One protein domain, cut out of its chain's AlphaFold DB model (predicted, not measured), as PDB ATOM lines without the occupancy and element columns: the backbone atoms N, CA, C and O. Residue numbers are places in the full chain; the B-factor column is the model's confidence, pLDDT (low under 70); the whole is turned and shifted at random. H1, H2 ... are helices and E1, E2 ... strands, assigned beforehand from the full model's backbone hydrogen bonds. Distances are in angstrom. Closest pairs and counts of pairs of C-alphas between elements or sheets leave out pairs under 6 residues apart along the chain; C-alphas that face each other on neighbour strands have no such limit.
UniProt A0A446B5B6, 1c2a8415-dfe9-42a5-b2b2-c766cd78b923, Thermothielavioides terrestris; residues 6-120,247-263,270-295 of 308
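What this domain is: This is residues 6 to 120, 247 to 263 and 270 to 295 of the 308 residues of the protein "1c2a8415-dfe9-42a5-b2b2-c766cd78b923" of Thermothielavioides terrestris (UniProt A0A446B5B6). You will find little regular structure: H1 and H2 pack on a strongly twisted sheet, H3 packs on both helices, and residues 73 to 120 form a long unnamed stretch. Of 158 printed residues, 63 are in named elements, E1 E2 H1 H2 H3 E3 E4, class mixed. The mixed sheet runs E1 E2 E4 E3. The whole is compact, radius of gyration of the C-alphas 16.6 A, spans 47 by 46 by 34 A.

Where its parts are: Find C-alpha 27 at (38.984, 29.860, -15.453), where E1, residues 27 to 30, begins. E2 is residues 39 to 45, H1 46 to 56, H2 63 to 72, H3 247 to 259, 18.5 A long. E3, 275 to 283, 23.0 A, bends by 59 degrees at residue 280; E4, 286 to 294, 24.2 A, ends at (48.298, 37.134, -13.379).

How they stand to each other: E1 and E2 are parallel, with N 41 and O 29 2.9 A apart; E2 and E4 are antiparallel, with N 44 and O 289 at 2.8 A. E3 and E4 form a hairpin, antiparallel, with N 290 and O 279 at 2.7 A. H1 and H2 are on one face, making two layers, helices over a sheet; their heights over the sheet are 11.1 A and 9.1 A. H3 touches H1, closest C-alphas Leu 52 and Ile 251, 6.0 A, at a steep tilt of 53 degrees. With residues 257 to 258 alone H3 touches H2, closest C-alphas Arg 65 and Leu 258, 6.4 A. In H1, H2 and H3 every O i to N i+4 pair is within hydrogen-bond range.

The domain as a whole: The farthest C-alphas, Gly 19 and Glu 97, are 50.9 A apart. Residues 121 to 246 and 264 to 269 are not printed; the C-alpha gaps are 11.7 A and 16.4 A. Of the links printed whole, none is long. Mean pLDDT of E4 is 39.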
ATOM      1  N   ILE A   6      34.801  32.135 -15.926       83.62
ATOM      2  CA  ILE A   6      35.544  31.995 -17.190       83.62
ATOM      3  C   ILE A   6      35.643  33.350 -17.876       83.62
ATOM      4  O   ILE A   6      34.625  34.013 -18.077       83.62
ATOM      5  N   ALA A   7      36.857  33.741 -18.270       82.56
ATOM      6  CA  ALA A   7      37.096  34.936 -19.072       82.56
ATOM      7  C   ALA A   7      38.208  34.699 -20.111       82.56
ATOM      8  O   ALA A   7      39.295  34.258 -19.722       82.56
ATOM      9  N   PRO A   8      37.991  35.049 -21.396       82.25
ATOM     10  CA  PRO A   8      39.021  34.926 -22.419       82.25
ATOM     11  C   PRO A   8      40.302  35.685 -22.034       82.25
ATOM     12  O   PRO A   8      40.230  36.777 -21.461       82.25
ATOM     13  N   PRO A   9      41.493  35.178 -22.393       73.19
ATOM     14  CA  PRO A   9      42.764  35.820 -22.068       73.19
ATOM     15  C   PRO A   9      43.014  37.063 -22.921       73.19
ATOM     16  O   PRO A   9      43.762  37.960 -22.534       73.19
ATOM     17  N   ASN A  10      42.379  37.130 -24.090       78.00
ATOM     18  CA  ASN A  10      42.416  38.296 -24.947       78.00
ATOM     19  C   ASN A  10      41.333  39.292 -24.517       78.00
ATOM     20  O   ASN A  10      40.147  39.028 -24.689       78.00
ATOM     21  N   ARG A  11      41.752  40.476 -24.062       69.44
ATOM     22  CA  ARG A  11      40.865  41.594 -23.684       69.44
ATOM     23  C   ARG A  11      39.868  42.021 -24.768       69.44
ATOM     24  O   ARG A  11      38.868  42.660 -24.470       69.44
ATOM     25  N   SER A  12      40.171  41.746 -26.036       76.00
ATOM     26  CA  SER A  12      39.302  42.091 -27.164       76.00
ATOM     27  C   SER A  12      38.254  41.022 -27.464       76.00
ATOM     28  O   SER A  12      37.397  41.267 -28.308       76.00
ATOM     29  N   MET A  13      38.330  39.864 -26.806       77.56
ATOM     30  CA  MET A  13      37.379  38.770 -26.953       77.56
ATOM     31  C   MET A  13      36.388  38.755 -25.798       77.56
ATOM     32  O   MET A  13      36.711  39.121 -24.666       77.56
ATOM     33  N   ARG A  14      35.188  38.266 -26.091       80.44
ATOM     34  CA  ARG A  14      34.151  38.004 -25.106       80.44
ATOM     35  C   ARG A  14      33.913  36.521 -24.934       80.44
ATOM     36  O   ARG A  14      34.035  35.750 -25.877       80.44
ATOM     37  N   TRP A  15      33.509  36.134 -23.727       76.38
ATOM     38  CA  TRP A  15      33.082  34.758 -23.458       76.38
ATOM     39  C   TRP A  15      31.878  34.352 -24.324       76.38
ATOM     40  O   TRP A  15      31.661  33.175 -24.580       76.38
ATOM     41  N   SER A  16      31.100  35.337 -24.784       79.75
ATOM     42  CA  SER A  16      29.939  35.157 -25.653       79.75
ATOM     43  C   SER A  16      30.244  35.322 -27.147       79.75
ATOM     44  O   SER A  16      29.313  35.278 -27.957       79.75
ATOM     45  N   ASP A  17      31.507  35.531 -27.536       83.31
ATOM     46  CA  ASP A  17      31.866  35.655 -28.949       83.31
ATOM     47  C   ASP A  17      31.692  34.310 -29.679       83.31
ATOM     48  O   ASP A  17      32.060  33.257 -29.147       83.31
ATOM     49  N   PRO A  18      31.166  34.308 -30.922       84.44
ATOM     50  CA  PRO A  18      31.052  33.086 -31.710       84.44
ATOM     51  C   PRO A  18      32.411  32.395 -31.888       84.44
ATOM     52  O   PRO A  18      33.338  32.979 -32.447       84.44
ATOM     53  N   GLY A  19      32.504  31.132 -31.460       83.81
ATOM     54  CA  GLY A  19      33.719  30.316 -31.574       83.81
ATOM     55  C   GLY A  19      34.642  30.343 -30.352       83.81
ATOM     56  O   GLY A  19      35.737  29.795 -30.428       83.81
ATOM     57  N   TYR A  20      34.234  30.967 -29.243       84.62
ATOM     58  CA  TYR A  20      34.912  30.793 -27.960       84.62
ATOM     59  C   TYR A  20      34.342  29.582 -27.207       84.62
ATOM     60  O   TYR A  20      33.179  29.577 -26.806       84.62
ATOM     61  N   ASP A  21      35.177  28.563 -26.998       85.69
ATOM     62  CA  ASP A  21      34.765  27.272 -26.426       85.69
ATOM     63  C   ASP A  21      34.881  27.206 -24.890       85.69
ATOM     64  O   ASP A  21      34.706  26.140 -24.303       85.69
ATOM     65  N   SER A  22      35.156  28.337 -24.223       84.81
ATOM     66  CA  SER A  22      35.264  28.438 -22.756       84.81
ATOM     67  C   SER A  22      36.192  27.385 -22.129       84.81
ATOM     68  O   SER A  22      35.755  26.595 -21.284       84.81
ATOM     69  N   PRO A  23      37.470  27.330 -22.540       88.75
ATOM     70  CA  PRO A  23      38.343  26.247 -22.134       88.75
ATOM     71  C   PRO A  23      38.734  26.368 -20.640       88.75
ATOM     72  O   PRO A  23      38.763  27.475 -20.094       88.75
ATOM     73  N   PRO A  24      39.009  25.254 -19.928       86.38
ATOM     74  CA  PRO A  24      39.241  25.275 -18.480       86.38
ATOM     75  C   PRO A  24      40.407  26.161 -18.033       86.38
ATOM     76  O   PRO A  24      40.364  26.706 -16.932       86.38
ATOM     77  N   GLU A  25      41.429  26.344 -18.870       87.00
ATOM     78  CA  GLU A  25      42.564  27.237 -18.619       87.00
ATOM     79  C   GLU A  25      42.171  28.713 -18.510       87.00
ATOM     80  O   GLU A  25      42.935  29.500 -17.955       87.00
ATOM     81  N   ASP A  26      40.991  29.095 -18.998       86.56
ATOM     82  CA  ASP A  26      40.454  30.454 -18.921       86.56
ATOM     83  C   ASP A  26      39.646  30.710 -17.648       86.56
ATOM     84  O   ASP A  26      39.147  31.818 -17.425       86.56
ATOM     85  N   GLN A  27      39.581  29.709 -16.767       86.88
ATOM     86  CA  GLN A  27      38.984  29.860 -15.453       86.88
ATOM     87  C   GLN A  27      39.854  30.704 -14.518       86.88
ATOM     88  O   GLN A  27      41.086  30.639 -14.554       86.88
ATOM     89  N   PHE A  28      39.195  31.471 -13.658       82.75
ATOM     90  CA  PHE A  28      39.786  32.214 -12.553       82.75
ATOM     91  C   PHE A  28      38.835  32.209 -11.353       82.75
ATOM     92  O   PHE A  28      37.621  32.032 -11.502       82.75
ATOM     93  N   ALA A  29      39.385  32.423 -10.161       81.44
ATOM     94  CA  ALA A  29      38.597  32.522  -8.940       81.44
ATOM     95  C   ALA A  29      38.282  33.980  -8.582       81.44
ATOM     96  O   ALA A  29      39.058  34.900  -8.863       81.44
ATOM     97  N   LEU A  30      37.143  34.196  -7.924       78.06
ATOM     98  CA  LEU A  30      36.846  35.479  -7.295       78.06
ATOM     99  C   LEU A  30      37.791  35.683  -6.102       78.06
ATOM    100  O   LEU A  30      38.085  34.747  -5.356       78.06
ATOM    101  N   VAL A  31      38.265  36.909  -5.896       75.12
ATOM    102  CA  VAL A  31      39.041  37.238  -4.693       75.12
ATOM    103  C   VAL A  31      38.226  36.899  -3.435       75.12
ATOM    104  O   VAL A  31      37.079  37.310  -3.309       75.12
ATOM    105  N   GLY A  32      38.830  36.133  -2.519       71.44
ATOM    106  CA  GLY A  32      38.157  35.532  -1.357       71.44
ATOM    107  C   GLY A  32      37.967  34.014  -1.475       71.44
ATOM    108  O   GLY A  32      37.772  33.347  -0.463       71.44
ATOM    109  N   HIS A  33      38.109  33.455  -2.682       75.56
ATOM    110  CA  HIS A  33      38.059  32.015  -2.952       75.56
ATOM    111  C   HIS A  33      39.457  31.428  -3.238       75.56
ATOM    112  O   HIS A  33      40.396  32.178  -3.528       75.56
ATOM    113  N   PRO A  34      39.623  30.089  -3.162       80.38
ATOM    114  CA  PRO A  34      40.861  29.418  -3.558       80.38
ATOM    115  C   PRO A  34      41.260  29.757  -4.997       80.38
ATOM    116  O   PRO A  34      40.414  29.770  -5.885       80.38
ATOM    117  N   ILE A  35      42.549  30.013  -5.230       81.75
ATOM    118  CA  ILE A  35      43.065  30.391  -6.552       81.75
ATOM    119  C   ILE A  35      42.810  29.274  -7.576       81.75
ATOM    120  O   ILE A  35      43.032  28.099  -7.287       81.75
ATOM    121  N   VAL A  36      42.415  29.657  -8.796       82.75
ATOM    122  CA  VAL A  36      42.220  28.753  -9.942       82.75
ATOM    123  C   VAL A  36      43.141  29.188 -11.078       82.75
ATOM    124  O   VAL A  36      43.154  30.364 -11.426       82.75
ATOM    125  N   ASN A  37      43.912  28.256 -11.651       83.81
ATOM    126  CA  ASN A  37      44.875  28.512 -12.738       83.81
ATOM    127  C   ASN A  37      45.845  29.681 -12.463       83.81
ATOM    128  O   ASN A  37      46.151  30.449 -13.376       83.81
ATOM    129  N   ASP A  38      46.263  29.863 -11.205       83.12
ATOM    130  CA  ASP A  38      47.079  31.000 -10.742       83.12
ATOM    131  C   ASP A  38      46.439  32.384 -11.007       83.12
ATOM    132  O   ASP A  38      47.119  33.409 -11.104       83.12
ATOM    133  N   ARG A  39      45.102  32.428 -11.123       78.38
ATOM    134  CA  ARG A  39      44.319  33.626 -11.449       78.38
ATOM    135  C   ARG A  39      43.278  33.933 -10.380       78.38
ATOM    136  O   ARG A  39      42.468  33.091  -9.986       78.38
ATOM    137  N   LEU A  40      43.260  35.203  -9.990       79.69
ATOM    138  CA  LEU A  40      42.225  35.813  -9.164       79.69
ATOM    139  C   LEU A  40      41.689  37.062  -9.853       79.69
ATOM    140  O   LEU A  40      42.425  37.758 -10.562       79.69
ATOM    141  N   GLY A  41      40.423  37.374  -9.607       78.69
ATOM    142  CA  GLY A  41      39.812  38.556 -10.189       78.69
ATOM    143  C   GLY A  41      38.647  39.123  -9.403       78.69
ATOM    144  O   GLY A  41      38.106  38.510  -8.483       78.69
ATOM    145  N   PHE A  42      38.273  40.328  -9.811       78.50
ATOM    146  CA  PHE A  42      37.099  41.041  -9.331       78.50
ATOM    147  C   PHE A  42      36.086  41.183 -10.456       78.50
ATOM    148  O   PHE A  42      36.454  41.243 -11.624       78.50
ATOM    149  N   VAL A  43      34.813  41.264 -10.089       77.38
ATOM    150  CA  VAL A  43      33.661  41.208 -10.991       77.38
ATOM    151  C   VAL A  43      32.897  42.529 -10.922       77.38
ATOM    152  O   VAL A  43      32.527  42.988  -9.842       77.38
ATOM    153  N   PHE A  44      32.613  43.122 -12.082       80.38
ATOM    154  CA  PHE A  44      31.823  44.344 -12.235       80.38
ATOM    155  C   PHE A  44      30.730  44.146 -13.278       80.38
ATOM    156  O   PHE A  44      30.945  43.525 -14.311       80.38
ATOM    157  N   HIS A  45      29.554  44.743 -13.086       80.88
ATOM    158  CA  HIS A  45      28.579  44.815 -14.176       80.88
ATOM    159  C   HIS A  45      29.173  45.581 -15.366       80.88
ATOM    160  O   HIS A  45      29.710  46.675 -15.172       80.88
ATOM    161  N   GLU A  46      28.993  45.078 -16.593       83.19
ATOM    162  CA  GLU A  46      29.522  45.726 -17.808       83.19
ATOM    163  C   GLU A  46      29.095  47.198 -17.913       83.19
ATOM    164  O   GLU A  46      29.902  48.078 -18.199       83.19
ATOM    165  N   ALA A  47      27.829  47.493 -17.610       88.56
ATOM    166  CA  ALA A  47      27.321  48.862 -17.644       88.56
ATOM    167  C   ALA A  47      27.976  49.776 -16.591       88.56
ATOM    168  O   ALA A  47      28.163  50.961 -16.851       88.56
ATOM    169  N   CYS A  48      28.316  49.253 -15.408       89.94
ATOM    170  CA  CYS A  48      29.011  50.033 -14.383       89.94
ATOM    171  C   CYS A  48      30.470  50.281 -14.775       89.94
ATOM    172  O   CYS A  48      30.962  51.386 -14.570       89.94
ATOM    173  N   TRP A  49      31.131  49.282 -15.370       90.38
ATOM    174  CA  TRP A  49      32.491  49.425 -15.886       90.38
ATOM    175  C   TRP A  49      32.569  50.474 -16.998       90.38
ATOM    176  O   TRP A  49      33.345  51.415 -16.892       90.38
ATOM    177  N   ALA A  50      31.678  50.402 -17.990       91.44
ATOM    178  CA  ALA A  50      31.627  51.384 -19.072       91.44
ATOM    179  C   ALA A  50      31.393  52.818 -18.558       91.44
ATOM    180  O   ALA A  50      31.981  53.773 -19.057       91.44
ATOM    181  N   LEU A  51      30.559  52.995 -17.528       94.50
ATOM    182  CA  LEU A  51      30.376  54.304 -16.896       94.50
ATOM    183  C   LEU A  51      31.624  54.772 -16.124       94.50
ATOM    184  O   LEU A  51      31.885  55.973 -16.101       94.50
ATOM    185  N   LEU A  52      32.389  53.863 -15.509       94.25
ATOM    186  CA  LEU A  52      33.666  54.186 -14.864       94.25
ATOM    187  C   LEU A  52      34.699  54.646 -15.899       94.25
ATOM    188  O   LEU A  52      35.362  55.659 -15.681       94.25
ATOM    189  N   GLU A  53      34.781  53.968 -17.045       94.00
ATOM    190  CA  GLU A  53      35.612  54.415 -18.167       94.00
ATOM    191  C   GLU A  53      35.220  55.827 -18.613       94.00
ATOM    192  O   GLU A  53      36.090  56.678 -18.784       94.00
ATOM    193  N   GLU A  54      33.919  56.118 -18.750       94.62
ATOM    194  CA  GLU A  54      33.459  57.472 -19.087       94.62
ATOM    195  C   GLU A  54      33.816  58.519 -18.038       94.62
ATOM    196  O   GLU A  54      34.136  59.656 -18.393       94.62
ATOM    197  N   ALA A  55      33.753  58.159 -16.759       94.00
ATOM    198  CA  ALA A  55      34.091  59.063 -15.672       94.00
ATOM    199  C   ALA A  55      35.587  59.408 -15.645       94.00
ATOM    200  O   ALA A  55      35.922  60.530 -15.273       94.00
ATOM    201  N   LEU A  56      36.460  58.491 -16.074       93.25
ATOM    202  CA  LEU A  56      37.918  58.662 -16.077       93.25
ATOM    203  C   LEU A  56      38.485  59.200 -17.399       93.25
ATOM    204  O   LEU A  56      39.668  59.545 -17.465       93.25
ATOM    205  N   ARG A  57      37.662  59.334 -18.450       90.81
ATOM    206  CA  ARG A  57      38.134  59.853 -19.742       90.81
ATOM    207  C   ARG A  57      38.862  61.200 -19.605       90.81
ATOM    208  O   ARG A  57      38.407  62.075 -18.867       90.81
ATOM    209  N   PRO A  58      39.939  61.407 -20.392       91.19
ATOM    210  CA  PRO A  58      40.460  60.518 -21.443       91.19
ATOM    211  C   PRO A  58      41.409  59.419 -20.933       91.19
ATOM    212  O   PRO A  58      41.908  58.641 -21.744       91.19
ATOM    213  N   ALA A  59      41.687  59.366 -19.629       92.00
ATOM    214  CA  ALA A  59      42.566  58.358 -19.058       92.00
ATOM    215  C   ALA A  59      41.863  56.986 -18.997       92.00
ATOM    216  O   ALA A  59      40.645  56.922 -18.818       92.00
ATOM    217  N   PRO A  60      42.607  55.878 -19.157       91.31
ATOM    218  CA  PRO A  60      42.066  54.548 -18.911       91.31
ATOM    219  C   PRO A  60      41.869  54.313 -17.409       91.31
ATOM    220  O   PRO A  60      42.489  54.978 -16.576       91.31
ATOM    221  N   VAL A  61      41.065  53.307 -17.059       90.12
ATOM    222  CA  VAL A  61      40.954  52.847 -15.670       90.12
ATOM    223  C   VAL A  61      42.331  52.363 -15.188       90.12
ATOM    224  O   VAL A  61      42.922  51.488 -15.828       90.12
ATOM    225  N   PRO A  62      42.872  52.881 -14.067       90.69
ATOM    226  CA  PRO A  62      44.173  52.458 -13.562       90.69
ATOM    227  C   PRO A  62      44.058  51.076 -12.900       90.69
ATOM    228  O   PRO A  62      43.923  50.967 -11.682       90.69
ATOM    229  N   LEU A  63      44.110  50.003 -13.700       87.06
ATOM    230  CA  LEU A  63      43.884  48.623 -13.244       87.06
ATOM    231  C   LEU A  63      44.715  48.210 -12.011       87.06
ATOM    232  O   LEU A  63      44.134  47.597 -11.115       87.06
ATOM    233  N   PRO A  64      46.016  48.558 -11.882       84.50
ATOM    234  CA  PRO A  64      46.780  48.223 -10.676       84.50
ATOM    235  C   PRO A  64      46.243  48.918  -9.419       84.50
ATOM    236  O   PRO A  64      46.118  48.295  -8.366       84.50
ATOM    237  N   ARG A  65      45.866  50.199  -9.536       87.19
ATOM    238  CA  ARG A  65      45.269  50.968  -8.436       87.19
ATOM    239  C   ARG A  65      43.894  50.416  -8.080       87.19
ATOM    240  O   ARG A  65      43.618  50.213  -6.903       87.19
ATOM    241  N   MET A  66      43.075  50.117  -9.084       87.62
ATOM    242  CA  MET A  66      41.763  49.505  -8.902       87.62
ATOM    243  C   MET A  66      41.880  48.163  -8.179       87.62
ATOM    244  O   MET A  66      41.177  47.927  -7.202       87.62
ATOM    245  N   TYR A  67      42.811  47.304  -8.591       84.19
ATOM    246  CA  TYR A  67      43.062  46.031  -7.921       84.19
ATOM    247  C   TYR A  67      43.487  46.218  -6.456       84.19
ATOM    248  O   TYR A  67      42.924  45.577  -5.569       84.19
ATOM    249  N   ALA A  68      44.425  47.134  -6.186       83.75
ATOM    250  CA  ALA A  68      44.874  47.437  -4.828       83.75
ATOM    251  C   ALA A  68      43.735  47.953  -3.933       83.75
ATOM    252  O   ALA A  68      43.611  47.517  -2.790       83.75
ATOM    253  N   VAL A  69      42.879  48.835  -4.462       86.00
ATOM    254  CA  VAL A  69      41.695  49.342  -3.755       86.00
ATOM    255  C   VAL A  69      40.733  48.204  -3.434       86.00
ATOM    256  O   VAL A  69      40.398  48.023  -2.268       86.00
ATOM    257  N   ASN A  70      40.341  47.389  -4.416       82.19
ATOM    258  CA  ASN A  70      39.394  46.293  -4.182       82.19
ATOM    259  C   ASN A  70      39.933  45.261  -3.177       82.19
ATOM    260  O   ASN A  70      39.177  44.777  -2.343       82.19
ATOM    261  N   ARG A  71      41.245  44.984  -3.181       80.81
ATOM    262  CA  ARG A  71      41.890  44.121  -2.173       80.81
ATOM    263  C   ARG A  71      41.869  44.688  -0.754       80.81
ATOM    264  O   ARG A  71      42.019  43.920   0.189       80.81
ATOM    265  N   SER A  72      41.758  46.006  -0.610       80.44
ATOM    266  CA  SER A  72      41.697  46.673   0.695       80.44
ATOM    267  C   SER A  72      40.287  46.720   1.287       80.44
ATOM    268  O   SER A  72      40.137  47.043   2.464       80.44
ATOM    269  N   LEU A  73      39.258  46.414   0.490       78.06
ATOM    270  CA  LEU A  73      37.875  46.409   0.953       78.06
ATOM    271  C   LEU A  73      37.581  45.125   1.743       78.06
ATOM    272  O   LEU A  73      38.114  44.066   1.403       78.06
ATOM    273  N   PRO A  74      36.699  45.182   2.758       70.00
ATOM    274  CA  PRO A  74      36.173  43.979   3.385       70.00
ATOM    275  C   PRO A  74      35.508  43.096   2.323       70.00
ATOM    276  O   PRO A  74      34.671  43.572   1.550       70.00
ATOM    277  N   LEU A  75      35.892  41.822   2.290       65.94
ATOM    278  CA  LEU A  75      35.263  40.793   1.467       65.94
ATOM    279  C   LEU A  75      34.280  40.047   2.368       65.94
ATOM    280  O   LEU A  75      34.729  39.282   3.226       65.94
ATOM    281  N   PRO A  76      32.964  40.285   2.247       59.75
ATOM    282  CA  PRO A  76      32.005  39.538   3.037       59.75
ATOM    283  C   PRO A  76      32.084  38.068   2.617       59.75
ATOM    284  O   PRO A  76      32.044  37.763   1.427       59.75
ATOM    285  N   TYR A  77      32.209  37.161   3.588       51.97
ATOM    286  CA  TYR A  77      32.420  35.726   3.353       51.97
ATOM    287  C   TYR A  77      31.324  35.088   2.476       51.97
ATOM    288  O   TYR A  77      31.571  34.097   1.792       51.97
ATOM    289  N   GLU A  78      30.121  35.668   2.470       52.94
ATOM    290  CA  GLU A  78      28.946  35.135   1.775       52.94
ATOM    291  C   GLU A  78      28.538  35.938   0.529       52.94
ATOM    292  O   GLU A  78      27.661  35.506  -0.223       52.94
ATOM    293  N   SER A  79      29.178  37.083   0.265       55.22
ATOM    294  CA  SER A  79      28.759  37.988  -0.804       55.22
ATOM    295  C   SER A  79      29.791  38.100  -1.919       55.22
ATOM    296  O   SER A  79      30.952  38.435  -1.705       55.22
ATOM    297  N   ALA A  80      29.326  37.931  -3.156       54.03
ATOM    298  CA  ALA A  80      30.108  38.204  -4.361       54.03
ATOM    299  C   ALA A  80      30.229  39.713  -4.678       54.03
ATOM    300  O   ALA A  80      30.682  40.077  -5.767       54.03
ATOM    301  N   CYS A  81      29.780  40.608  -3.783       58.31
ATOM    302  CA  CYS A  81      29.852  42.055  -3.975       58.31
ATOM    303  C   CYS A  81      30.775  42.737  -2.954       58.31
ATOM    304  O   CYS A  81      30.792  42.418  -1.769       58.31
ATOM    305  N   HIS A  82      31.542  43.718  -3.430       67.50
ATOM    306  CA  HIS A  82      32.417  44.530  -2.589       67.50
ATOM    307  C   HIS A  82      31.605  45.363  -1.598       67.50
ATOM    308  O   HIS A  82      30.632  46.010  -1.983       67.50
ATOM    309  N   SER A  83      32.037  45.459  -0.344       70.69
ATOM    310  CA  SER A  83      31.507  46.504   0.531       70.69
ATOM    311  C   SER A  83      32.299  47.792   0.334       70.69
ATOM    312  O   SER A  83      33.341  47.999   0.944       70.69
ATOM    313  N   TRP A  84      31.788  48.692  -0.508       73.12
ATOM    314  CA  TRP A  84      32.324  50.054  -0.656       73.12
ATOM    315  C   TRP A  84      31.926  50.979   0.512       73.12
ATOM    316  O   TRP A  84      32.105  52.191   0.436       73.12
ATOM    317  N   GLY A  85      31.353  50.425   1.590       67.19
ATOM    318  CA  GLY A  85      30.937  51.181   2.773       67.19
ATOM    319  C   GLY A  85      29.679  52.031   2.580       67.19
ATOM    320  O   GLY A  85      29.439  52.937   3.372       67.19
ATOM    321  N   HIS A  86      28.881  51.758   1.547       73.25
ATOM    322  CA  HIS A  86      27.644  52.480   1.259       73.25
ATOM    323  C   HIS A  86      26.473  51.531   0.979       73.25
ATOM    324  O   HIS A  86      26.648  50.403   0.517       73.25
ATOM    325  N   ASP A  87      25.262  52.055   1.122       74.25
ATOM    326  CA  ASP A  87      23.979  51.388   0.866       74.25
ATOM    327  C   ASP A  87      23.644  51.226  -0.637       74.25
ATOM    328  O   ASP A  87      22.519  50.900  -1.031       74.25
ATOM    329  N   TYR A  88      24.627  51.486  -1.509       77.19
ATOM    330  CA  TYR A  88      24.486  51.489  -2.965       77.19
ATOM    331  C   TYR A  88      23.391  52.461  -3.438       77.19
ATOM    332  O   TYR A  88      22.681  52.205  -4.420       77.19
ATOM    333  N   ALA A  89      23.293  53.599  -2.744       78.75
ATOM    334  CA  ALA A  89      22.284  54.633  -2.923       78.75
ATOM    335  C   ALA A  89      20.860  54.073  -2.756       78.75
ATOM    336  O   ALA A  89      20.027  54.170  -3.664       78.75
ATOM    337  N   GLY A  90      20.622  53.457  -1.595       75.00
ATOM    338  CA  GLY A  90      19.351  52.873  -1.163       75.00
ATOM    339  C   GLY A  90      19.002  51.525  -1.798       75.00
ATOM    340  O   GLY A  90      17.831  51.145  -1.818       75.00
ATOM    341  N   LEU A  91      19.976  50.819  -2.382       73.62
ATOM    342  CA  LEU A  91      19.747  49.510  -3.004       73.62
ATOM    343  C   LEU A  91      19.793  48.370  -1.977       73.62
ATOM    344  O   LEU A  91      19.105  47.367  -2.158       73.62
ATOM    345  N   VAL A  92      20.615  48.512  -0.942       74.06
ATOM    346  CA  VAL A  92      20.761  47.566   0.174       74.06
ATOM    347  C   VAL A  92      20.634  48.330   1.483       74.06
ATOM    348  O   VAL A  92      20.860  49.534   1.494       74.06
ATOM    349  N   ILE A  93      20.282  47.658   2.575       74.19
ATOM    350  CA  ILE A  93      20.414  48.254   3.909       74.19
ATOM    351  C   ILE A  93      21.721  47.767   4.513       74.19
ATOM    352  O   ILE A  93      22.073  46.592   4.395       74.19
ATOM    353  N   VAL A  94      22.435  48.708   5.117       76.50
ATOM    354  CA  VAL A  94      23.654  48.459   5.874       76.50
ATOM    355  C   VAL A  94      23.279  48.539   7.347       76.50
ATOM    356  O   VAL A  94      22.723  49.544   7.789       76.50
ATOM    357  N   ASP A  95      23.527  47.464   8.082       77.00
ATOM    358  CA  ASP A  95      23.344  47.416   9.526       77.00
ATOM    359  C   ASP A  95      24.620  47.894  10.219       77.00
ATOM    360  O   ASP A  95      25.555  47.130  10.447       77.00
ATOM    361  N   ASP A  96      24.651  49.190  10.517       78.25
ATOM    362  CA  ASP A  96      25.742  49.826  11.259       78.25
ATOM    363  C   ASP A  96      25.542  49.767  12.784       78.25
ATOM    364  O   ASP A  96      26.403  50.226  13.535       78.25
ATOM    365  N   GLU A  97      24.408  49.240  13.260       83.19
ATOM    366  CA  GLU A  97      24.101  49.161  14.691       83.19
ATOM    367  C   GLU A  97      24.630  47.865  15.312       83.19
ATOM    368  O   GLU A  97      25.126  47.885  16.441       83.19
ATOM    369  N   ASN A  98      24.536  46.749  14.583       82.81
ATOM    370  CA  ASN A  98      24.863  45.422  15.112       82.81
ATOM    371  C   ASN A  98      26.178  44.839  14.586       82.81
ATOM    372  O   ASN A  98      26.638  43.837  15.131       82.81
ATOM    373  N   TYR A  99      26.783  45.447  13.563       76.12
ATOM    374  CA  TYR A  99      27.972  44.915  12.898       76.12
ATOM    375  C   TYR A  99      29.079  45.959  12.780       76.12
ATOM    376  O   TYR A  99      28.841  47.150  12.558       76.12
ATOM    377  N   PHE A 100      30.323  45.502  12.885       77.31
ATOM    378  CA  PHE A 100      31.490  46.347  12.672       77.31
ATOM    379  C   PHE A 100      31.757  46.594  11.174       77.31
ATOM    380  O   PHE A 100      31.373  45.787  10.327       77.31
ATOM    381  N   PRO A 101      32.486  47.667  10.801       71.81
ATOM    382  CA  PRO A 101      32.757  47.992   9.395       71.81
ATOM    383  C   PRO A 101      33.473  46.910   8.570       71.81
ATOM    384  O   PRO A 101      33.394  46.946   7.344       71.81
ATOM    385  N   TRP A 102      34.191  45.993   9.228       69.62
ATOM    386  CA  TRP A 102      34.914  44.872   8.610       69.62
ATOM    387  C   TRP A 102      34.106  43.564   8.562       69.62
ATOM    388  O   TRP A 102      34.613  42.562   8.065       69.62
ATOM    389  N   GLU A 103      32.879  43.560   9.083       72.19
ATOM    390  CA  GLU A 103      31.962  42.418   9.052       72.19
ATOM    391  C   GLU A 103      30.981  42.531   7.875       72.19
ATOM    392  O   GLU A 103      30.901  43.565   7.200       72.19
ATOM    393  N   ASP A 104      30.232  41.457   7.603       70.94
ATOM    394  CA  ASP A 104      29.133  41.521   6.642       70.94
ATOM    395  C   ASP A 104      27.960  42.298   7.249       70.94
ATOM    396  O   ASP A 104      27.258  41.814   8.133       70.94
ATOM    397  N   ARG A 105      27.785  43.536   6.785       73.19
ATOM    398  CA  ARG A 105      26.752  44.464   7.264       73.19
ATOM    399  C   ARG A 105      25.501  44.455   6.395       73.19
ATOM    400  O   ARG A 105      24.588  45.246   6.636       73.19
ATOM    401  N   PHE A 106      25.464  43.660   5.328       72.25
ATOM    402  CA  PHE A 106      24.352  43.703   4.392       72.25
ATOM    403  C   PHE A 106      23.195  42.854   4.902       72.25
ATOM    404  O   PHE A 106      23.257  41.630   4.927       72.25
ATOM    405  N   GLN A 107      22.091  43.509   5.245       65.12
ATOM    406  CA  GLN A 107      20.836  42.799   5.446       65.12
ATOM    407  C   GLN A 107      20.160  42.609   4.086       65.12
ATOM    408  O   GLN A 107      19.778  43.584   3.423       65.12
ATOM    409  N   ASP A 108      20.007  41.355   3.656       55.31
ATOM    410  CA  ASP A 108      19.256  41.043   2.444       55.31
ATOM    411  C   ASP A 108      17.758  41.257   2.692       55.31
ATOM    412  O   ASP A 108      17.028  40.391   3.166       55.31
ATOM    413  N   LEU A 109      17.280  42.466   2.411       49.88
ATOM    414  CA  LEU A 109      15.870  42.820   2.588       49.88
ATOM    415  C   LEU A 109      14.986  42.434   1.412       49.88
ATOM    416  O   LEU A 109      13.831  42.861   1.342       49.88
ATOM    417  N   ARG A 110      15.506  41.693   0.435       52.44
ATOM    418  CA  ARG A 110      14.829  41.617  -0.852       52.44
ATOM    419  C   ARG A 110      14.240  40.234  -1.069       52.44
ATOM    420  O   ARG A 110      14.786  39.388  -1.761       52.44
ATOM    421  N   ASN A 111      12.995  40.113  -0.601       45.56
ATOM    422  CA  ASN A 111      11.946  39.352  -1.287       45.56
ATOM    423  C   ASN A 111      11.757  39.931  -2.709       45.56
ATOM    424  O   ASN A 111      10.771  40.611  -2.993       45.56
ATOM    425  N   TYR A 112      12.729  39.746  -3.604       51.19
ATOM    426  CA  TYR A 112      12.589  40.123  -5.005       51.19
ATOM    427  C   TYR A 112      11.820  39.052  -5.751       51.19
ATOM    428  O   TYR A 112      12.401  38.161  -6.360       51.19
ATOM    429  N   THR A 113      10.501  39.171  -5.748       52.22
ATOM    430  CA  THR A 113       9.680  38.435  -6.709       52.22
ATOM    431  C   THR A 113       9.469  39.205  -8.015       52.22
ATOM    432  O   THR A 113       9.004  38.598  -8.966       52.22
ATOM    433  N   ASP A 114       9.891  40.478  -8.122       57.97
ATOM    434  CA  ASP A 114       9.768  41.277  -9.354       57.97
ATOM    435  C   ASP A 114      10.931  42.273  -9.580       57.97
ATOM    436  O   ASP A 114      11.466  42.846  -8.623       57.97
ATOM    437  N   PRO A 115      11.325  42.545 -10.844       70.25
ATOM    438  CA  PRO A 115      12.390  43.492 -11.166       70.25
ATOM    439  C   PRO A 115      12.019  44.929 -10.771       70.25
ATOM    440  O   PRO A 115      11.042  45.500 -11.256       70.25
ATOM    441  N   HIS A 116      12.855  45.575  -9.946       77.81
ATOM    442  CA  HIS A 116      12.637  46.966  -9.533       77.81
ATOM    443  C   HIS A 116      12.622  47.911 -10.757       77.81
ATOM    444  O   HIS A 116      13.566  47.865 -11.560       77.81
ATOM    445  N   PRO A 117      11.627  48.811 -10.898       81.44
ATOM    446  CA  PRO A 117      11.393  49.589 -12.122       81.44
ATOM    447  C   PRO A 117      12.528  50.553 -12.489       81.44
ATOM    448  O   PRO A 117      12.670  50.906 -13.662       81.44
ATOM    449  N   VAL A 118      13.330  50.964 -11.500       82.75
ATOM    450  CA  VAL A 118      14.507  51.829 -11.676       82.75
ATOM    451  C   VAL A 118      15.793  51.005 -11.684       82.75
ATOM    452  O   VAL A 118      16.580  51.100 -12.618       82.75
ATOM    453  N   PHE A 119      16.010  50.153 -10.678       81.12
ATOM    454  CA  PHE A 119      17.322  49.520 -10.457       81.12
ATOM    455  C   PHE A 119      17.658  48.450 -11.494       81.12
ATOM    456  O   PHE A 119      18.834  48.199 -11.740       81.12
ATOM    457  N   SER A 120      16.642  47.875 -12.138       83.25
ATOM    458  CA  SER A 120      16.815  46.862 -13.185       83.25
ATOM    459  C   SER A 120      17.106  47.465 -14.566       83.25
ATOM    460  O   SER A 120      17.320  46.730 -15.527       83.25
ATOM    461  N   VAL A 247      23.818  55.420 -10.218       92.50
ATOM    462  CA  VAL A 247      25.053  54.643 -10.423       92.50
ATOM    463  C   VAL A 247      26.248  55.563 -10.667       92.50
ATOM    464  O   VAL A 247      27.327  55.306 -10.151       92.50
ATOM    465  N   TRP A 248      26.051  56.674 -11.374       95.19
ATOM    466  CA  TRP A 248      27.093  57.670 -11.602       95.19
ATOM    467  C   TRP A 248      27.620  58.275 -10.299       95.19
ATOM    468  O   TRP A 248      28.827  58.411 -10.154       95.19
ATOM    469  N   ARG A 249      26.753  58.579  -9.319       92.44
ATOM    470  CA  ARG A 249      27.201  59.054  -7.994       92.44
ATOM    471  C   ARG A 249      28.086  58.027  -7.284       92.44
ATOM    472  O   ARG A 249      29.083  58.413  -6.689       92.44
ATOM    473  N   LEU A 250      27.749  56.739  -7.383       91.00
ATOM    474  CA  LEU A 250      28.583  55.665  -6.828       91.00
ATOM    475  C   LEU A 250      29.947  55.614  -7.529       91.00
ATOM    476  O   LEU A 250      30.979  55.510  -6.879       91.00
ATOM    477  N   ILE A 251      29.951  55.753  -8.856       92.62
ATOM    478  CA  ILE A 251      31.176  55.771  -9.661       92.62
ATOM    479  C   ILE A 251      32.062  56.965  -9.320       92.62
ATOM    480  O   ILE A 251      33.268  56.787  -9.238       92.62
ATOM    481  N   GLN A 252      31.498  58.154  -9.090       91.81
ATOM    482  CA  GLN A 252      32.287  59.309  -8.648       91.81
ATOM    483  C   GLN A 252      33.008  59.019  -7.325       91.81
ATOM    484  O   GLN A 252      34.197  59.284  -7.232       91.81
ATOM    485  N   GLY A 253      32.350  58.355  -6.367       90.06
ATOM    486  CA  GLY A 253      33.020  57.913  -5.138       90.06
ATOM    487  C   GLY A 253      34.164  56.923  -5.392       90.06
ATOM    488  O   GLY A 253      35.209  57.011  -4.755       90.06
ATOM    489  N   VAL A 254      34.012  56.004  -6.354       90.00
ATOM    490  CA  VAL A 254      35.111  55.110  -6.767       90.00
ATOM    491  C   VAL A 254      36.257  55.903  -7.397       90.00
ATOM    492  O   VAL A 254      37.409  55.640  -7.070       90.00
ATOM    493  N   VAL A 255      35.964  56.877  -8.264       92.06
ATOM    494  CA  VAL A 255      36.978  57.763  -8.865       92.06
ATOM    495  C   VAL A 255      37.747  58.511  -7.780       92.06
ATOM    496  O   VAL A 255      38.972  58.443  -7.774       92.06
ATOM    497  N   ASP A 256      37.050  59.105  -6.811       90.81
ATOM    498  CA  ASP A 256      37.681  59.803  -5.689       90.81
ATOM    499  C   ASP A 256      38.646  58.874  -4.929       90.81
ATOM    500  O   ASP A 256      39.771  59.261  -4.627       90.81
ATOM    501  N   ILE A 257      38.253  57.615  -4.673       89.44
ATOM    502  CA  ILE A 257      39.107  56.607  -4.016       89.44
ATOM    503  C   ILE A 257      40.325  56.236  -4.875       89.44
ATOM    504  O   ILE A 257      41.429  56.033  -4.348       89.44
ATOM    505  N   LEU A 258      40.144  56.109  -6.191       89.25
ATOM    506  CA  LEU A 258      41.239  55.815  -7.113       89.25
ATOM    507  C   LEU A 258      42.265  56.953  -7.132       89.25
ATOM    508  O   LEU A 258      43.460  56.654  -7.138       89.25
ATOM    509  N   ASP A 259      41.798  58.199  -7.045       88.94
ATOM    510  CA  ASP A 259      42.616  59.414  -7.003       88.94
ATOM    511  C   ASP A 259      43.308  59.640  -5.646       88.94
ATOM    512  O   ASP A 259      44.263  60.416  -5.563       88.94
ATOM    513  N   LEU A 260      42.899  58.938  -4.577       86.81
ATOM    514  CA  LEU A 260      43.610  58.984  -3.297       86.81
ATOM    515  C   LEU A 260      45.039  58.445  -3.452       86.81
ATOM    516  O   LEU A 260      45.270  57.241  -3.583       86.81
ATOM    517  N   SER A 261      46.019  59.331  -3.334       73.81
ATOM    518  CA  SER A 261      47.429  58.987  -3.165       73.81
ATOM    519  C   SER A 261      47.888  59.356  -1.759       73.81
ATOM    520  O   SER A 261      47.604  60.456  -1.288       73.81
ATOM    521  N   TRP A 262      48.639  58.475  -1.097       63.06
ATOM    522  CA  TRP A 262      49.386  58.858   0.100       63.06
ATOM    523  C   TRP A 262      50.519  59.803  -0.305       63.06
ATOM    524  O   TRP A 262      51.330  59.452  -1.158       63.06
ATOM    525  N   THR A 263      50.574  60.996   0.286       58.41
ATOM    526  CA  THR A 263      51.564  62.028  -0.068       58.41
ATOM    527  C   THR A 263      52.913  61.866   0.642       58.41
ATOM    528  O   THR A 263      53.776  62.722   0.474       58.41
ATOM    529  N   THR A 270      58.770  48.919  -5.424       38.78
ATOM    530  CA  THR A 270      57.947  48.383  -6.511       38.78
ATOM    531  C   THR A 270      57.576  46.952  -6.127       38.78
ATOM    532  O   THR A 270      58.485  46.120  -6.055       38.78
ATOM    533  N   PRO A 271      56.303  46.649  -5.821       44.28
ATOM    534  CA  PRO A 271      55.886  45.263  -5.717       44.28
ATOM    535  C   PRO A 271      56.188  44.610  -7.066       44.28
ATOM    536  O   PRO A 271      56.088  45.288  -8.097       44.28
ATOM    537  N   ASP A 272      56.579  43.335  -7.061       48.00
ATOM    538  CA  ASP A 272      56.692  42.529  -8.279       48.00
ATOM    539  C   ASP A 272      55.533  42.857  -9.225       48.00
ATOM    540  O   ASP A 272      54.396  43.006  -8.775       48.00
ATOM    541  N   ALA A 273      55.835  43.065 -10.509       54.53
ATOM    542  CA  ALA A 273      54.898  43.630 -11.473       54.53
ATOM    543  C   ALA A 273      53.597  42.810 -11.531       54.53
ATOM    544  O   ALA A 273      53.519  41.789 -12.209       54.53
ATOM    545  N   ILE A 274      52.572  43.266 -10.807       60.44
ATOM    546  CA  ILE A 274      51.232  42.689 -10.845       60.44
ATOM    547  C   ILE A 274      50.672  42.974 -12.239       60.44
ATOM    548  O   ILE A 274      50.427  44.131 -12.591       60.44
ATOM    549  N   HIS A 275      50.487  41.929 -13.043       65.56
ATOM    550  CA  HIS A 275      49.933  42.062 -14.384       65.56
ATOM    551  C   HIS A 275      48.402  42.003 -14.305       65.56
ATOM    552  O   HIS A 275      47.808  40.928 -14.245       65.56
ATOM    553  N   CYS A 276      47.765  43.177 -14.248       69.50
ATOM    554  CA  CYS A 276      46.308  43.307 -14.273       69.50
ATOM    555  C   CYS A 276      45.801  43.463 -15.716       69.50
ATOM    556  O   CYS A 276      46.240  44.372 -16.421       69.50
ATOM    557  N   ILE A 277      44.822  42.657 -16.127       68.19
ATOM    558  CA  ILE A 277      44.133  42.768 -17.415       68.19
ATOM    559  C   ILE A 277      42.621  42.871 -17.219       68.19
ATOM    560  O   ILE A 277      42.055  42.280 -16.309       68.19
ATOM    561  N   GLU A 278      41.951  43.625 -18.079       70.75
ATOM    562  CA  GLU A 278      40.491  43.630 -18.176       70.75
ATOM    563  C   GLU A 278      40.039  42.520 -19.133       70.75
ATOM    564  O   GLU A 278      40.621  42.355 -20.207       70.75
ATOM    565  N   ALA A 279      39.008  41.771 -18.752       68.44
ATOM    566  CA  ALA A 279      38.380  40.750 -19.579       68.44
ATOM    567  C   ALA A 279      36.871  40.698 -19.306       68.44
ATOM    568  O   ALA A 279      36.403  41.129 -18.259       68.44
ATOM    569  N   THR A 280      36.073  40.155 -20.218       70.50
ATOM    570  CA  THR A 280      34.645  39.911 -19.939       70.50
ATOM    571  C   THR A 280      34.446  38.486 -19.445       70.50
ATOM    572  O   THR A 280      35.024  37.573 -20.034       70.50
ATOM    573  N   ALA A 281      33.596  38.284 -18.441       58.00
ATOM    574  CA  ALA A 281      33.363  36.975 -17.836       58.00
ATOM    575  C   ALA A 281      31.887  36.560 -17.878       58.00
ATOM    576  O   ALA A 281      30.997  37.420 -17.878       58.00
ATOM    577  N   ASP A 282      31.650  35.247 -17.901       60.34
ATOM    578  CA  ASP A 282      30.316  34.668 -17.733       60.34
ATOM    579  C   ASP A 282      29.968  34.561 -16.241       60.34
ATOM    580  O   ASP A 282      30.713  33.984 -15.446       60.34
ATOM    581  N   LEU A 283      28.819  35.119 -15.871       56.81
ATOM    582  CA  LEU A 283      28.101  34.811 -14.642       56.81
ATOM    583  C   LEU A 283      26.687  34.465 -15.069       56.81
ATOM    584  O   LEU A 283      26.015  35.319 -15.645       56.81
ATOM    585  N   THR A 284      26.247  33.241 -14.766       47.00
ATOM    586  CA  THR A 284      24.913  32.720 -15.097       47.00
ATOM    587  C   THR A 284      23.849  33.822 -15.005       47.00
ATOM    588  O   THR A 284      23.539  34.307 -13.915       47.00
ATOM    589  N   ASP A 285      23.356  34.225 -16.181       38.25
ATOM    590  CA  ASP A 285      22.327  35.232 -16.487       38.25
ATOM    591  C   ASP A 285      22.693  36.740 -16.501       38.25
ATOM    592  O   ASP A 285      21.796  37.560 -16.742       38.25
ATOM    593  N   ARG A 286      23.958  37.180 -16.332       36.47
ATOM    594  CA  ARG A 286      24.342  38.614 -16.468       36.47
ATOM    595  C   ARG A 286      25.736  38.869 -17.068       36.47
ATOM    596  O   ARG A 286      26.725  38.272 -16.677       36.47
ATOM    597  N   LEU A 287      25.821  39.873 -17.954       37.94
ATOM    598  CA  LEU A 287      27.076  40.381 -18.535       37.94
ATOM    599  C   LEU A 287      27.928  41.134 -17.496       37.94
ATOM    600  O   LEU A 287      27.495  42.149 -16.932       37.94
ATOM    601  N   VAL A 288      29.160  40.666 -17.297       44.25
ATOM    602  CA  VAL A 288      30.120  41.194 -16.322       44.25
ATOM    603  C   VAL A 288      31.490  41.428 -16.973       44.25
ATOM    604  O   VAL A 288      31.956  40.633 -17.788       44.25
ATOM    605  N   VAL A 289      32.146  42.526 -16.594       39.78
ATOM    606  CA  VAL A 289      33.569  42.797 -16.833       39.78
ATOM    607  C   VAL A 289      34.358  42.382 -15.593       39.78
ATOM    608  O   VAL A 289      34.042  42.804 -14.480       39.78
ATOM    609  N   ALA A 290      35.370  41.546 -15.779       43.06
ATOM    610  CA  ALA A 290      36.289  41.110 -14.748       43.06
ATOM    611  C   ALA A 290      37.666  41.763 -14.927       43.06
ATOM    612  O   ALA A 290      38.201  41.828 -16.034       43.06
ATOM    613  N   SER A 291      38.273  42.218 -13.832       35.34
ATOM    614  CA  SER A 291      39.703  42.530 -13.816       35.34
ATOM    615  C   SER A 291      40.460  41.289 -13.341       35.34
ATOM    616  O   SER A 291      40.284  40.824 -12.216       35.34
ATOM    617  N   ARG A 292      41.262  40.712 -14.232       39.38
ATOM    618  CA  ARG A 292      42.128  39.551 -14.012       39.38
ATOM    619  C   ARG A 292      43.500  40.021 -13.555       39.38
ATOM    620  O   ARG A 292      44.030  40.985 -14.092       39.38
ATOM    621  N   VAL A 293      44.093  39.311 -12.605       40.72
ATOM    622  CA  VAL A 293      45.506  39.457 -12.252       40.72
ATOM    623  C   VAL A 293      46.231  38.150 -12.521       40.72
ATOM    624  O   VAL A 293      45.808  37.101 -12.042       40.72
ATOM    625  N   GLU A 294      47.319  38.216 -13.284       36.84
ATOM    626  CA  GLU A 294      48.298  37.134 -13.379       36.84
ATOM    627  C   GLU A 294      49.346  37.370 -12.290       36.84
ATOM    628  O   GLU A 294      50.144  38.307 -12.365       36.84
ATOM    629  N   ALA A 295      49.301  36.566 -11.228       31.70
ATOM    630  CA  ALA A 295      50.334  36.594 -10.207       31.70
ATOM    631  C   ALA A 295      51.538  35.783 -10.704       31.70
ATOM    632  O   ALA A 295      51.410  34.607 -11.030       31.70
TER     633      ALA A 295